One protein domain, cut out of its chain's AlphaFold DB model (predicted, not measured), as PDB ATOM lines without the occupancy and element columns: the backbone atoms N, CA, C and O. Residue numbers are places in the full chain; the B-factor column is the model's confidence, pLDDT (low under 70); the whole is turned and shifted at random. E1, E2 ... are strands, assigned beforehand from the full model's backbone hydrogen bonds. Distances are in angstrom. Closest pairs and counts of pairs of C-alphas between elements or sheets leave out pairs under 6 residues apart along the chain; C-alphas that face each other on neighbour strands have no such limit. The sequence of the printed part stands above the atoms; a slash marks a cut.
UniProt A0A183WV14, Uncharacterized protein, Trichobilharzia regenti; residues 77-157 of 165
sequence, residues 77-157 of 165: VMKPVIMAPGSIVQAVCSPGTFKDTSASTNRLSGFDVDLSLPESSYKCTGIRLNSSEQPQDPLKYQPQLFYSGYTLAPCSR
ATOM      1  N   VAL A  77      27.109  35.464  36.088       86.75
ATOM      2  CA  VAL A  77      26.304  35.400  34.858       86.75
ATOM      3  C   VAL A  77      25.280  36.536  34.817       86.75
ATOM      4  O   VAL A  77      24.743  36.931  35.851       86.75
ATOM      5  N   MET A  78      24.981  37.058  33.627       84.94
ATOM      6  CA  MET A  78      23.871  37.998  33.435       84.94
ATOM      7  C   MET A  78      22.563  37.241  33.194       84.94
ATOM      8  O   MET A  78      22.527  36.269  32.435       84.94
ATOM      9  N   LYS A  79      21.485  37.681  33.842       80.88
ATOM     10  CA  LYS A  79      20.128  37.170  33.651       80.88
ATOM     11  C   LYS A  79      19.163  38.334  33.380       80.88
ATOM     12  O   LYS A  79      19.046  39.216  34.234       80.88
ATOM     13  N   PRO A  80      18.454  38.334  32.233       68.38
ATOM     14  CA  PRO A  80      18.589  37.410  31.095       68.38
ATOM     15  C   PRO A  80      19.958  37.509  30.390       68.38
ATOM     16  O   PRO A  80      20.654  38.512  30.499       68.38
ATOM     17  N   VAL A  81      20.340  36.448  29.668       67.69
ATOM     18  CA  VAL A  81      21.667  36.307  29.025       67.69
ATOM     19  C   VAL A  81      21.852  37.266  27.840       67.69
ATOM     20  O   VAL A  81      22.973  37.640  27.508       67.69
ATOM     21  N   ILE A  82      20.754  37.678  27.200       68.69
ATOM     22  CA  ILE A  82      20.762  38.561  26.031       68.69
ATOM     23  C   ILE A  82      20.242  39.936  26.454       68.69
ATOM     24  O   ILE A  82      19.090  40.073  26.860       68.69
ATOM     25  N   MET A  83      21.103  40.952  26.345       67.81
ATOM     26  CA  MET A  83      20.767  42.355  26.600       67.81
ATOM     27  C   MET A  83      20.432  43.082  25.298       67.81
ATOM     28  O   MET A  83      21.305  43.238  24.447       67.81
ATOM     29  N   ALA A  84      19.210  43.594  25.179       70.12
ATOM     30  CA  ALA A  84      18.806  44.480  24.089       70.12
ATOM     31  C   ALA A  84      18.539  45.908  24.604       70.12
ATOM     32  O   ALA A  84      18.254  46.078  25.797       70.12
ATOM     33  N   PRO A  85      18.591  46.938  23.738       70.50
ATOM     34  CA  PRO A  85      18.178  48.288  24.107       70.50
ATOM     35  C   PRO A  85      16.792  48.302  24.776       70.50
ATOM     36  O   PRO A  85      15.860  47.657  24.306       70.50
ATOM     37  N   GLY A  86      16.665  49.018  25.893       68.81
ATOM     38  CA  GLY A  86      15.459  49.084  26.727       68.81
ATOM     39  C   GLY A  86      15.349  47.998  27.805       68.81
ATOM     40  O   GLY A  86      14.484  48.105  28.668       68.81
ATOM     41  N   SER A  87      16.219  46.982  27.803       72.25
ATOM     42  CA  SER A  87      16.165  45.883  28.778       72.25
ATOM     43  C   SER A  87      16.931  46.206  30.064       72.25
ATOM     44  O   SER A  87      18.037  46.752  30.018       72.25
ATOM     45  N   ILE A  88      16.364  45.802  31.207       81.06
ATOM     46  CA  ILE A  88      17.062  45.738  32.497       81.06
ATOM     47  C   ILE A  88      17.523  44.299  32.719       81.06
ATOM     48  O   ILE A  88      16.724  43.369  32.607       81.06
ATOM     49  N   VAL A  89      18.799  44.114  33.051       81.19
ATOM     50  CA  VAL A  89      19.372  42.802  33.374       81.19
ATOM     51  C   VAL A  89      20.073  42.815  34.722       81.19
ATOM     52  O   VAL A  89      20.530  43.857  35.192       81.19
ATOM     53  N   GLN A  90      20.171  41.644  35.341       86.88
ATOM     54  CA  GLN A  90      20.814  41.456  36.637       86.88
ATOM     55  C   GLN A  90      22.059  40.580  36.499       86.88
ATOM     56  O   GLN A  90      22.018  39.545  35.835       86.88
ATOM     57  N   ALA A  91      23.160  40.962  37.143       87.25
ATOM     58  CA  ALA A  91      24.291  40.066  37.356       87.25
ATOM     59  C   ALA A  91      24.041  39.232  38.610       87.25
ATOM     60  O   ALA A  91      23.765  39.760  39.686       87.25
ATOM     61  N   VAL A  92      24.160  37.919  38.468       87.69
ATOM     62  CA  VAL A  92      24.011  36.958  39.560       87.69
ATOM     63  C   VAL A  92      25.215  36.029  39.598       87.69
ATOM     64  O   VAL A  92      25.903  35.843  38.595       87.69
ATOM     65  N   CYS A  93      25.473  35.426  40.753       88.06
ATOM     66  CA  CYS A  93      26.505  34.405  40.866       88.06
ATOM     67  C   CYS A  93      26.131  33.150  40.063       88.06
ATOM     68  O   CYS A  93      24.956  32.774  39.968       88.06
ATOM     69  N   SER A  94      27.141  32.522  39.461       88.69
ATOM     70  CA  SER A  94      26.990  31.242  38.767       88.69
ATOM     71  C   SER A  94      26.401  30.176  39.705       88.69
ATOM     72  O   SER A  94      26.628  30.224  40.916       88.69
ATOM     73  N   PRO A  95      25.660  29.181  39.190       86.88
ATOM     74  CA  PRO A  95      25.173  28.084  40.021       86.88
ATOM     75  C   PRO A  95      26.303  27.442  40.847       86.88
ATOM     76  O   PRO A  95      27.357  27.108  40.309       86.88
ATOM     77  N   GLY A  96      26.085  27.284  42.155       84.06
ATOM     78  CA  GLY A  96      27.083  26.742  43.088       84.06
ATOM     79  C   GLY A  96      28.045  27.775  43.695       84.06
ATOM     80  O   GLY A  96      28.908  27.400  44.490       84.06
ATOM     81  N   THR A  97      27.902  29.062  43.370       86.31
ATOM     82  CA  THR A  97      28.590  30.164  44.056       86.31
ATOM     83  C   THR A  97      27.580  31.124  44.681       86.31
ATOM     84  O   THR A  97      26.432  31.231  44.248       86.31
ATOM     85  N   PHE A  98      28.002  31.817  45.736       86.75
ATOM     86  CA  PHE A  98      27.177  32.769  46.469       86.75
ATOM     87  C   PHE A  98      27.878  34.114  46.525       86.75
ATOM     88  O   PHE A  98      29.103  34.178  46.617       86.75
ATOM     89  N   LYS A  99      27.090  35.186  46.483       85.06
ATOM     90  CA  LYS A  99      27.603  36.546  46.607       85.06
ATOM     91  C   LYS A  99      28.218  36.739  47.991       85.06
ATOM     92  O   LYS A  99      27.594  36.384  48.996       85.06
ATOM     93  N   ASP A 100      29.410  37.318  48.045       84.00
ATOM     94  CA  ASP A 100      30.044  37.642  49.317       84.00
ATOM     95  C   ASP A 100      29.335  38.820  49.987       84.00
ATOM     96  O   ASP A 100      29.335  39.946  49.496       84.00
ATOM     97  N   THR A 101      28.728  38.551  51.143       69.38
ATOM     98  CA  THR A 101      27.965  39.529  51.935       69.38
ATOM     99  C   THR A 101      28.846  40.577  52.619       69.38
ATOM    100  O   THR A 101      28.325  41.547  53.154       69.38
ATOM    101  N   SER A 102      30.166  40.379  52.633       62.97
ATOM    102  CA  SER A 102      31.154  41.263  53.263       62.97
ATOM    103  C   SER A 102      31.772  42.286  52.308       62.97
ATOM    104  O   SER A 102      32.586  43.100  52.741       62.97
ATOM    105  N   ALA A 103      31.438  42.253  51.015       61.62
ATOM    106  CA  ALA A 103      31.935  43.245  50.073       61.62
ATOM    107  C   ALA A 103      31.290  44.605  50.374       61.62
ATOM    108  O   ALA A 103      30.067  44.738  50.346       61.62
ATOM    109  N   SER A 104      32.108  45.619  50.666       54.59
ATOM    110  CA  SER A 104      31.629  46.991  50.827       54.59
ATOM    111  C   SER A 104      30.924  47.433  49.544       54.59
ATOM    112  O   SER A 104      31.551  47.488  48.484       54.59
ATOM    113  N   THR A 105      29.637  47.767  49.632       63.25
ATOM    114  CA  THR A 105      28.846  48.297  48.515       63.25
ATOM    115  C   THR A 105      29.203  49.760  48.278       63.25
ATOM    116  O   THR A 105      28.414  50.664  48.554       63.25
ATOM    117  N   ASN A 106      30.417  50.010  47.795       73.38
ATOM    118  CA  ASN A 106      30.801  51.344  47.370       73.38
ATOM    119  C   ASN A 106      30.051  51.661  46.079       73.38
ATOM    120  O   ASN A 106      30.150  50.936  45.085       73.38
ATOM    121  N   ARG A 107      29.271  52.740  46.119       84.00
ATOM    122  CA  ARG A 107      28.554  53.243  44.957       84.00
ATOM    123  C   ARG A 107      29.409  54.300  44.274       84.00
ATOM    124  O   ARG A 107      29.624  55.380  44.817       84.00
ATOM    125  N   LEU A 108      29.916  53.957  43.100       82.19
ATOM    126  CA  LEU A 108      30.647  54.857  42.225       82.19
ATOM    127  C   LEU A 108      29.684  55.847  41.560       82.19
ATOM    128  O   LEU A 108      28.500  55.556  41.372       82.19
ATOM    129  N   SER A 109      30.210  57.011  41.191       80.62
ATOM    130  CA  SER A 109      29.535  58.011  40.366       80.62
ATOM    131  C   SER A 109      30.233  58.128  39.011       80.62
ATOM    132  O   SER A 109      31.418  57.820  38.872       80.62
ATOM    133  N   GLY A 110      29.496  58.547  37.985       81.25
ATOM    134  CA  GLY A 110      30.030  58.682  36.634       81.25
ATOM    135  C   GLY A 110      28.931  58.870  35.596       81.25
ATOM    136  O   GLY A 110      27.751  58.746  35.909       81.25
ATOM    137  N   PHE A 111      29.329  59.160  34.357       79.44
ATOM    138  CA  PHE A 111      28.397  59.414  33.252       79.44
ATOM    139  C   PHE A 111      27.549  58.183  32.881       79.44
ATOM    140  O   PHE A 111      26.387  58.324  32.520       79.44
ATOM    141  N   ASP A 112      28.103  56.977  33.044       83.44
ATOM    142  CA  ASP A 112      27.420  55.706  32.757       83.44
ATOM    143  C   ASP A 112      26.736  55.091  33.999       83.44
ATOM    144  O   ASP A 112      26.327  53.925  33.985       83.44
ATOM    145  N   VAL A 113      26.622  55.851  35.098       87.69
ATOM    146  CA  VAL A 113      25.966  55.407  36.338       87.69
ATOM    147  C   VAL A 113      24.513  55.872  36.363       87.69
ATOM    148  O   VAL A 113      24.232  57.069  36.367       87.69
ATOM    149  N   ASP A 114      23.584  54.924  36.467       87.56
ATOM    150  CA  ASP A 114      22.167  55.198  36.707       87.56
ATOM    151  C   ASP A 114      21.835  54.917  38.179       87.56
ATOM    152  O   ASP A 114      21.764  53.769  38.631       87.56
ATOM    153  N   LEU A 115      21.635  55.991  38.949       87.50
ATOM    154  CA  LEU A 115      21.397  55.902  40.389       87.50
ATOM    155  C   LEU A 115      20.003  55.354  40.755       87.50
ATOM    156  O   LEU A 115      19.769  55.029  41.925       87.50
ATOM    157  N   SER A 116      19.095  55.216  39.787       88.06
ATOM    158  CA  SER A 116      17.778  54.602  39.999       88.06
ATOM    159  C   SER A 116      17.828  53.071  40.007       88.06
ATOM    160  O   SER A 116      16.911  52.421  40.509       88.06
ATOM    161  N   LEU A 117      18.907  52.485  39.480       85.25
ATOM    162  CA  LEU A 117      19.058  51.042  39.373       85.25
ATOM    163  C   LEU A 117      19.443  50.408  40.726       85.25
ATOM    164  O   LEU A 117      20.350  50.911  41.404       85.25
ATOM    165  N   PRO A 118      18.808  49.285  41.120       86.62
ATOM    166  CA  PRO A 118      19.198  48.525  42.305       86.62
ATOM    167  C   PRO A 118      20.570  47.861  42.135       86.62
ATOM    168  O   PRO A 118      21.109  47.753  41.032       86.62
ATOM    169  N   GLU A 119      21.138  47.373  43.235       86.19
ATOM    170  CA  GLU A 119      22.425  46.680  43.219       86.19
ATOM    171  C   GLU A 119      22.443  45.510  42.218       86.19
ATOM    172  O   GLU A 119      21.462  44.787  42.060       86.19
ATOM    173  N   SER A 120      23.588  45.297  41.560       85.50
ATOM    174  CA  SER A 120      23.792  44.217  40.578       85.50
ATOM    175  C   SER A 120      22.855  44.290  39.363       85.50
ATOM    176  O   SER A 120      22.710  43.302  38.649       85.50
ATOM    177  N   SER A 121      22.231  45.444  39.109       88.06
ATOM    178  CA  SER A 121      21.402  45.666  37.925       88.06
ATOM    179  C   SER A 121      22.019  46.656  36.939       88.06
ATOM    180  O   SER A 121      22.810  47.541  37.298       88.06
ATOM    181  N   TYR A 122      21.647  46.453  35.677       86.62
ATOM    182  CA  TYR A 122      22.180  47.134  34.507       86.62
ATOM    183  C   TYR A 122      21.062  47.418  33.518       86.62
ATOM    184  O   TYR A 122      20.107  46.649  33.408       86.62
ATOM    185  N   LYS A 123      21.212  48.496  32.759       85.62
ATOM    186  CA  LYS A 123      20.265  48.921  31.735       85.62
ATOM    187  C   LYS A 123      21.011  49.166  30.439       85.62
ATOM    188  O   LYS A 123      21.950  49.952  30.398       85.62
ATOM    189  N   CYS A 124      20.578  48.517  29.372       77.88
ATOM    190  CA  CYS A 124      21.072  48.814  28.035       77.88
ATOM    191  C   CYS A 124      20.137  49.861  27.430       77.88
ATOM    192  O   CYS A 124      18.943  49.609  27.290       77.88
ATOM    193  N   THR A 125      20.630  51.046  27.100       74.44
ATOM    194  CA  THR A 125      19.870  52.027  26.314       74.44
ATOM    195  C   THR A 125      20.437  52.074  24.906       74.44
ATOM    196  O   THR A 125      21.520  51.564  24.646       74.44
ATOM    197  N   GLY A 126      19.683  52.624  23.963       67.94
ATOM    198  CA  GLY A 126      20.168  52.858  22.612       67.94
ATOM    199  C   GLY A 126      19.910  54.306  22.256       67.94
ATOM    200  O   GLY A 126      18.758  54.739  22.281       67.94
ATOM    201  N   ILE A 127      20.964  55.046  21.929       59.09
ATOM    202  CA  ILE A 127      20.833  56.396  21.385       59.09
ATOM    203  C   ILE A 127      20.932  56.270  19.867       59.09
ATOM    204  O   ILE A 127      21.823  55.600  19.339       59.09
ATOM    205  N   ARG A 128      19.987  56.880  19.150       54.28
ATOM    206  CA  ARG A 128      20.042  56.946  17.687       54.28
ATOM    207  C   ARG A 128      21.105  57.974  17.301       54.28
ATOM    208  O   ARG A 128      20.948  59.155  17.605       54.28
ATOM    209  N   LEU A 129      22.176  57.537  16.649       51.41
ATOM    210  CA  LEU A 129      23.220  58.428  16.153       51.41
ATOM    211  C   LEU A 129      22.650  59.363  15.077       51.41
ATOM    212  O   LEU A 129      22.034  58.904  14.113       51.41
ATOM    213  N   ASN A 130      22.884  60.669  15.249       51.41
ATOM    214  CA  ASN A 130      22.455  61.760  14.365       51.41
ATOM    215  C   ASN A 130      20.933  61.807  14.129       51.41
ATOM    216  O   ASN A 130      20.443  61.518  13.037       51.41
ATOM    217  N   SER A 131      20.172  62.205  15.155       48.81
ATOM    218  CA  SER A 131      18.705  62.313  15.124       48.81
ATOM    219  C   SER A 131      18.175  63.564  14.400       48.81
ATOM    220  O   SER A 131      17.267  64.228  14.899       48.81
ATOM    221  N   SER A 132      18.711  63.894  13.226       47.06
ATOM    222  CA  SER A 132      18.072  64.850  12.317       47.06
ATOM    223  C   SER A 132      17.198  64.074  11.324       47.06
ATOM    224  O   SER A 132      17.686  63.578  10.314       47.06
ATOM    225  N   GLU A 133      15.929  63.899  11.697       45.31
ATOM    226  CA  GLU A 133      14.759  63.731  10.818       45.31
ATOM    227  C   GLU A 133      14.947  62.921   9.513       45.31
ATOM    228  O   GLU A 133      15.165  63.503   8.457       45.31
ATOM    229  N   GLN A 134      14.814  61.582   9.557       40.38
ATOM    230  CA  GLN A 134      14.349  60.715   8.446       40.38
ATOM    231  C   GLN A 134      14.287  59.232   8.879       40.38
ATOM    232  O   GLN A 134      14.885  58.888   9.903       40.38
ATOM    233  N   PRO A 135      13.556  58.347   8.158       42.38
ATOM    234  CA  PRO A 135      13.128  57.046   8.668       42.38
ATOM    235  C   PRO A 135      14.336  56.207   9.108       42.38
ATOM    236  O   PRO A 135      15.206  55.856   8.321       42.38
ATOM    237  N   GLN A 136      14.405  55.934  10.405       47.81
ATOM    238  CA  GLN A 136      15.573  55.682  11.275       47.81
ATOM    239  C   GLN A 136      16.189  54.255  11.313       47.81
ATOM    240  O   GLN A 136      15.694  53.382  12.030       47.81
ATOM    241  N   ASP A 137      17.253  54.026  10.540       44.25
ATOM    242  CA  ASP A 137      17.904  52.716  10.366       44.25
ATOM    243  C   ASP A 137      18.264  52.047  11.719       44.25
ATOM    244  O   ASP A 137      18.944  52.679  12.536       44.25
ATOM    245  N   PRO A 138      17.838  50.792  11.983       49.81
ATOM    246  CA  PRO A 138      18.206  50.040  13.186       49.81
ATOM    247  C   PRO A 138      19.721  49.941  13.431       49.81
ATOM    248  O   PRO A 138      20.146  49.861  14.582       49.81
ATOM    249  N   LEU A 139      20.545  50.017  12.379       49.34
ATOM    250  CA  LEU A 139      22.011  50.031  12.469       49.34
ATOM    251  C   LEU A 139      22.576  51.346  13.033       49.34
ATOM    252  O   LEU A 139      23.748  51.406  13.395       49.34
ATOM    253  N   LYS A 140      21.757  52.401  13.146       51.03
ATOM    254  CA  LYS A 140      22.136  53.692  13.749       51.03
ATOM    255  C   LYS A 140      21.872  53.765  15.249       51.03
ATOM    256  O   LYS A 140      22.070  54.819  15.851       51.03
ATOM    257  N   TYR A 141      21.422  52.678  15.865       57.44
ATOM    258  CA  TYR A 141      21.364  52.585  17.314       57.44
ATOM    259  C   TYR A 141      22.737  52.238  17.863       57.44
ATOM    260  O   TYR A 141      23.228  51.128  17.672       57.44
ATOM    261  N   GLN A 142      23.335  53.179  18.587       66.31
ATOM    262  CA  GLN A 142      24.493  52.878  19.407       66.31
ATOM    263  C   GLN A 142      23.999  52.465  20.798       66.31
ATOM    264  O   GLN A 142      23.446  53.308  21.517       66.31
ATOM    265  N   PRO A 143      24.143  51.184  21.183       71.12
ATOM    266  CA  PRO A 143      23.798  50.758  22.524       71.12
ATOM    267  C   PRO A 143      24.803  51.330  23.532       71.12
ATOM    268  O   PRO A 143      26.014  51.302  23.301       71.12
ATOM    269  N   GLN A 144      24.300  51.815  24.660       76.81
ATOM    270  CA  GLN A 144      25.081  52.277  25.801       76.81
ATOM    271  C   GLN A 144      24.623  51.522  27.049       76.81
ATOM    272  O   GLN A 144      23.427  51.435  27.335       76.81
ATOM    273  N   LEU A 145      25.576  50.940  27.780       81.94
ATOM    274  CA  LEU A 145      25.284  50.258  29.034       81.94
ATOM    275  C   LEU A 145      25.371  51.257  30.187       81.94
ATOM    276  O   LEU A 145      26.414  51.864  30.403       81.94
ATOM    277  N   PHE A 146      24.298  51.339  30.961       86.25
ATOM    278  CA  PHE A 146      24.239  52.027  32.240       86.25
ATOM    279  C   PHE A 146      24.228  51.001  33.368       86.25
ATOM    280  O   PHE A 146      23.592  49.948  33.264       86.25
ATOM    281  N   TYR A 147      24.925  51.296  34.459       88.25
ATOM    282  CA  TYR A 147      25.015  50.400  35.609       88.25
ATOM    283  C   TYR A 147      24.640  51.104  36.910       88.25
ATOM    284  O   TYR A 147      24.710  52.323  37.015       88.25
ATOM    285  N   SER A 148      24.252  50.329  37.923       88.12
ATOM    286  CA  SER A 148      23.761  50.845  39.215       88.12
ATOM    287  C   SER A 148      24.761  51.649  40.060       88.12
ATOM    288  O   SER A 148      24.389  52.193  41.106       88.12
ATOM    289  N   GLY A 149      26.026  51.718  39.639       87.12
ATOM    290  CA  GLY A 149      27.123  52.351  40.372       87.12
ATOM    291  C   GLY A 149      27.763  51.452  41.431       87.12
ATOM    292  O   GLY A 149      28.881  51.721  41.850       87.12
ATOM    293  N   TYR A 150      27.105  50.374  41.859       86.25
ATOM    294  CA  TYR A 150      27.675  49.459  42.848       86.25
ATOM    295  C   TYR A 150      28.779  48.597  42.237       86.25
ATOM    296  O   TYR A 150      28.587  47.979  41.186       86.25
ATOM    297  N   THR A 151      29.921  48.515  42.919       83.19
ATOM    298  CA  THR A 151      30.969  47.551  42.572       83.19
ATOM    299  C   THR A 151      30.436  46.125  42.668       83.19
ATOM    300  O   THR A 151      29.786  45.762  43.648       83.19
ATOM    301  N   LEU A 152      30.737  45.303  41.662       83.69
ATOM    302  CA  LEU A 152      30.364  43.893  41.654       83.69
ATOM    303  C   LEU A 152      31.072  43.144  42.789       83.69
ATOM    304  O   LEU A 152      32.295  43.024  42.793       83.69
ATOM    305  N   ALA A 153      30.296  42.627  43.741       82.25
ATOM    306  CA  ALA A 153      30.835  41.784  44.802       82.25
ATOM    307  C   ALA A 153      31.320  40.445  44.222       82.25
ATOM    308  O   ALA A 153      30.608  39.861  43.401       82.25
ATOM    309  N   PRO A 154      32.479  39.919  44.654       84.50
ATOM    310  CA  PRO A 154      32.923  38.595  44.246       84.50
ATOM    311  C   PRO A 154      31.915  37.516  44.666       84.50
ATOM    312  O   PRO A 154      31.127  37.679  45.604       84.50
ATOM    313  N   CYS A 155      31.947  36.400  43.942       87.94
ATOM    314  CA  CYS A 155      31.195  35.210  44.307       87.94
ATOM    315  C   CYS A 155      32.156  34.167  44.867       87.94
ATOM    316  O   CYS A 155      33.104  33.776  44.183       87.94
ATOM    317  N   SER A 156      31.861  33.661  46.059       86.62
ATOM    318  CA  SER A 156      32.622  32.589  46.691       86.62
ATOM    319  C   SER A 156      31.845  31.280  46.690       86.62
ATOM    320  O   SER A 156      30.615  31.238  46.784       86.62
ATOM    321  N   ARG A 157      32.575  30.166  46.606       82.88
ATOM    322  CA  ARG A 157      32.015  28.846  46.910       82.88
ATOM    323  C   ARG A 157      31.937  28.708  48.421       82.88
ATOM    324  O   ARG A 157      32.966  28.708  49.090       82.88
TER     325      ARG A 157
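What this domain is: This is residues 77 to 157 of the 165 residues of an uncharacterized protein of Trichobilharzia regenti (UniProt A0A183WV14). With little regular structure, this is a curled, strongly twisted sheet of four antiparallel strands, E1 - E2 - E3 - E4, a meander following chain order, with loop 94 to 120 joining E2 to E3 and loop 129 to 140 at one end. The 81 printed residues have no named helix; 24 are in strands, class all strand. The whole is loose, radius of gyration of the C-alphas 15.8 A, and flat, 52 by 27 by 14 A.

How they stand to each other: Look first at the hairpin of E3, residues 121 to 128, and E4, residues 141 to 147: N 123 and O 146 are within hydrogen-bond range, 2.8 A. E2, residues 88 to 93, forms a hairpin with E3, N 89 to O 122 2.9 A, and another with E1, residues 77 to 79, N 77 to O 92 2.8 A. Edge strands E1 and E4 are apart.

Where its parts are: Find C-alpha 77 at (26.304, 35.400, 34.858), where E1 begins; E2 runs 17.0 A, E3 23.2 A, and E4 18.8 A to C-alpha 147 at (25.015, 50.400, 35.609).

The domain as a whole: The farthest C-alphas, of Glu 133 and Arg 157, are 53.1 A apart. The printed part has no cut; links E2 to E3 and E3 to E4 are long. Low-confidence residues include 126 to 142.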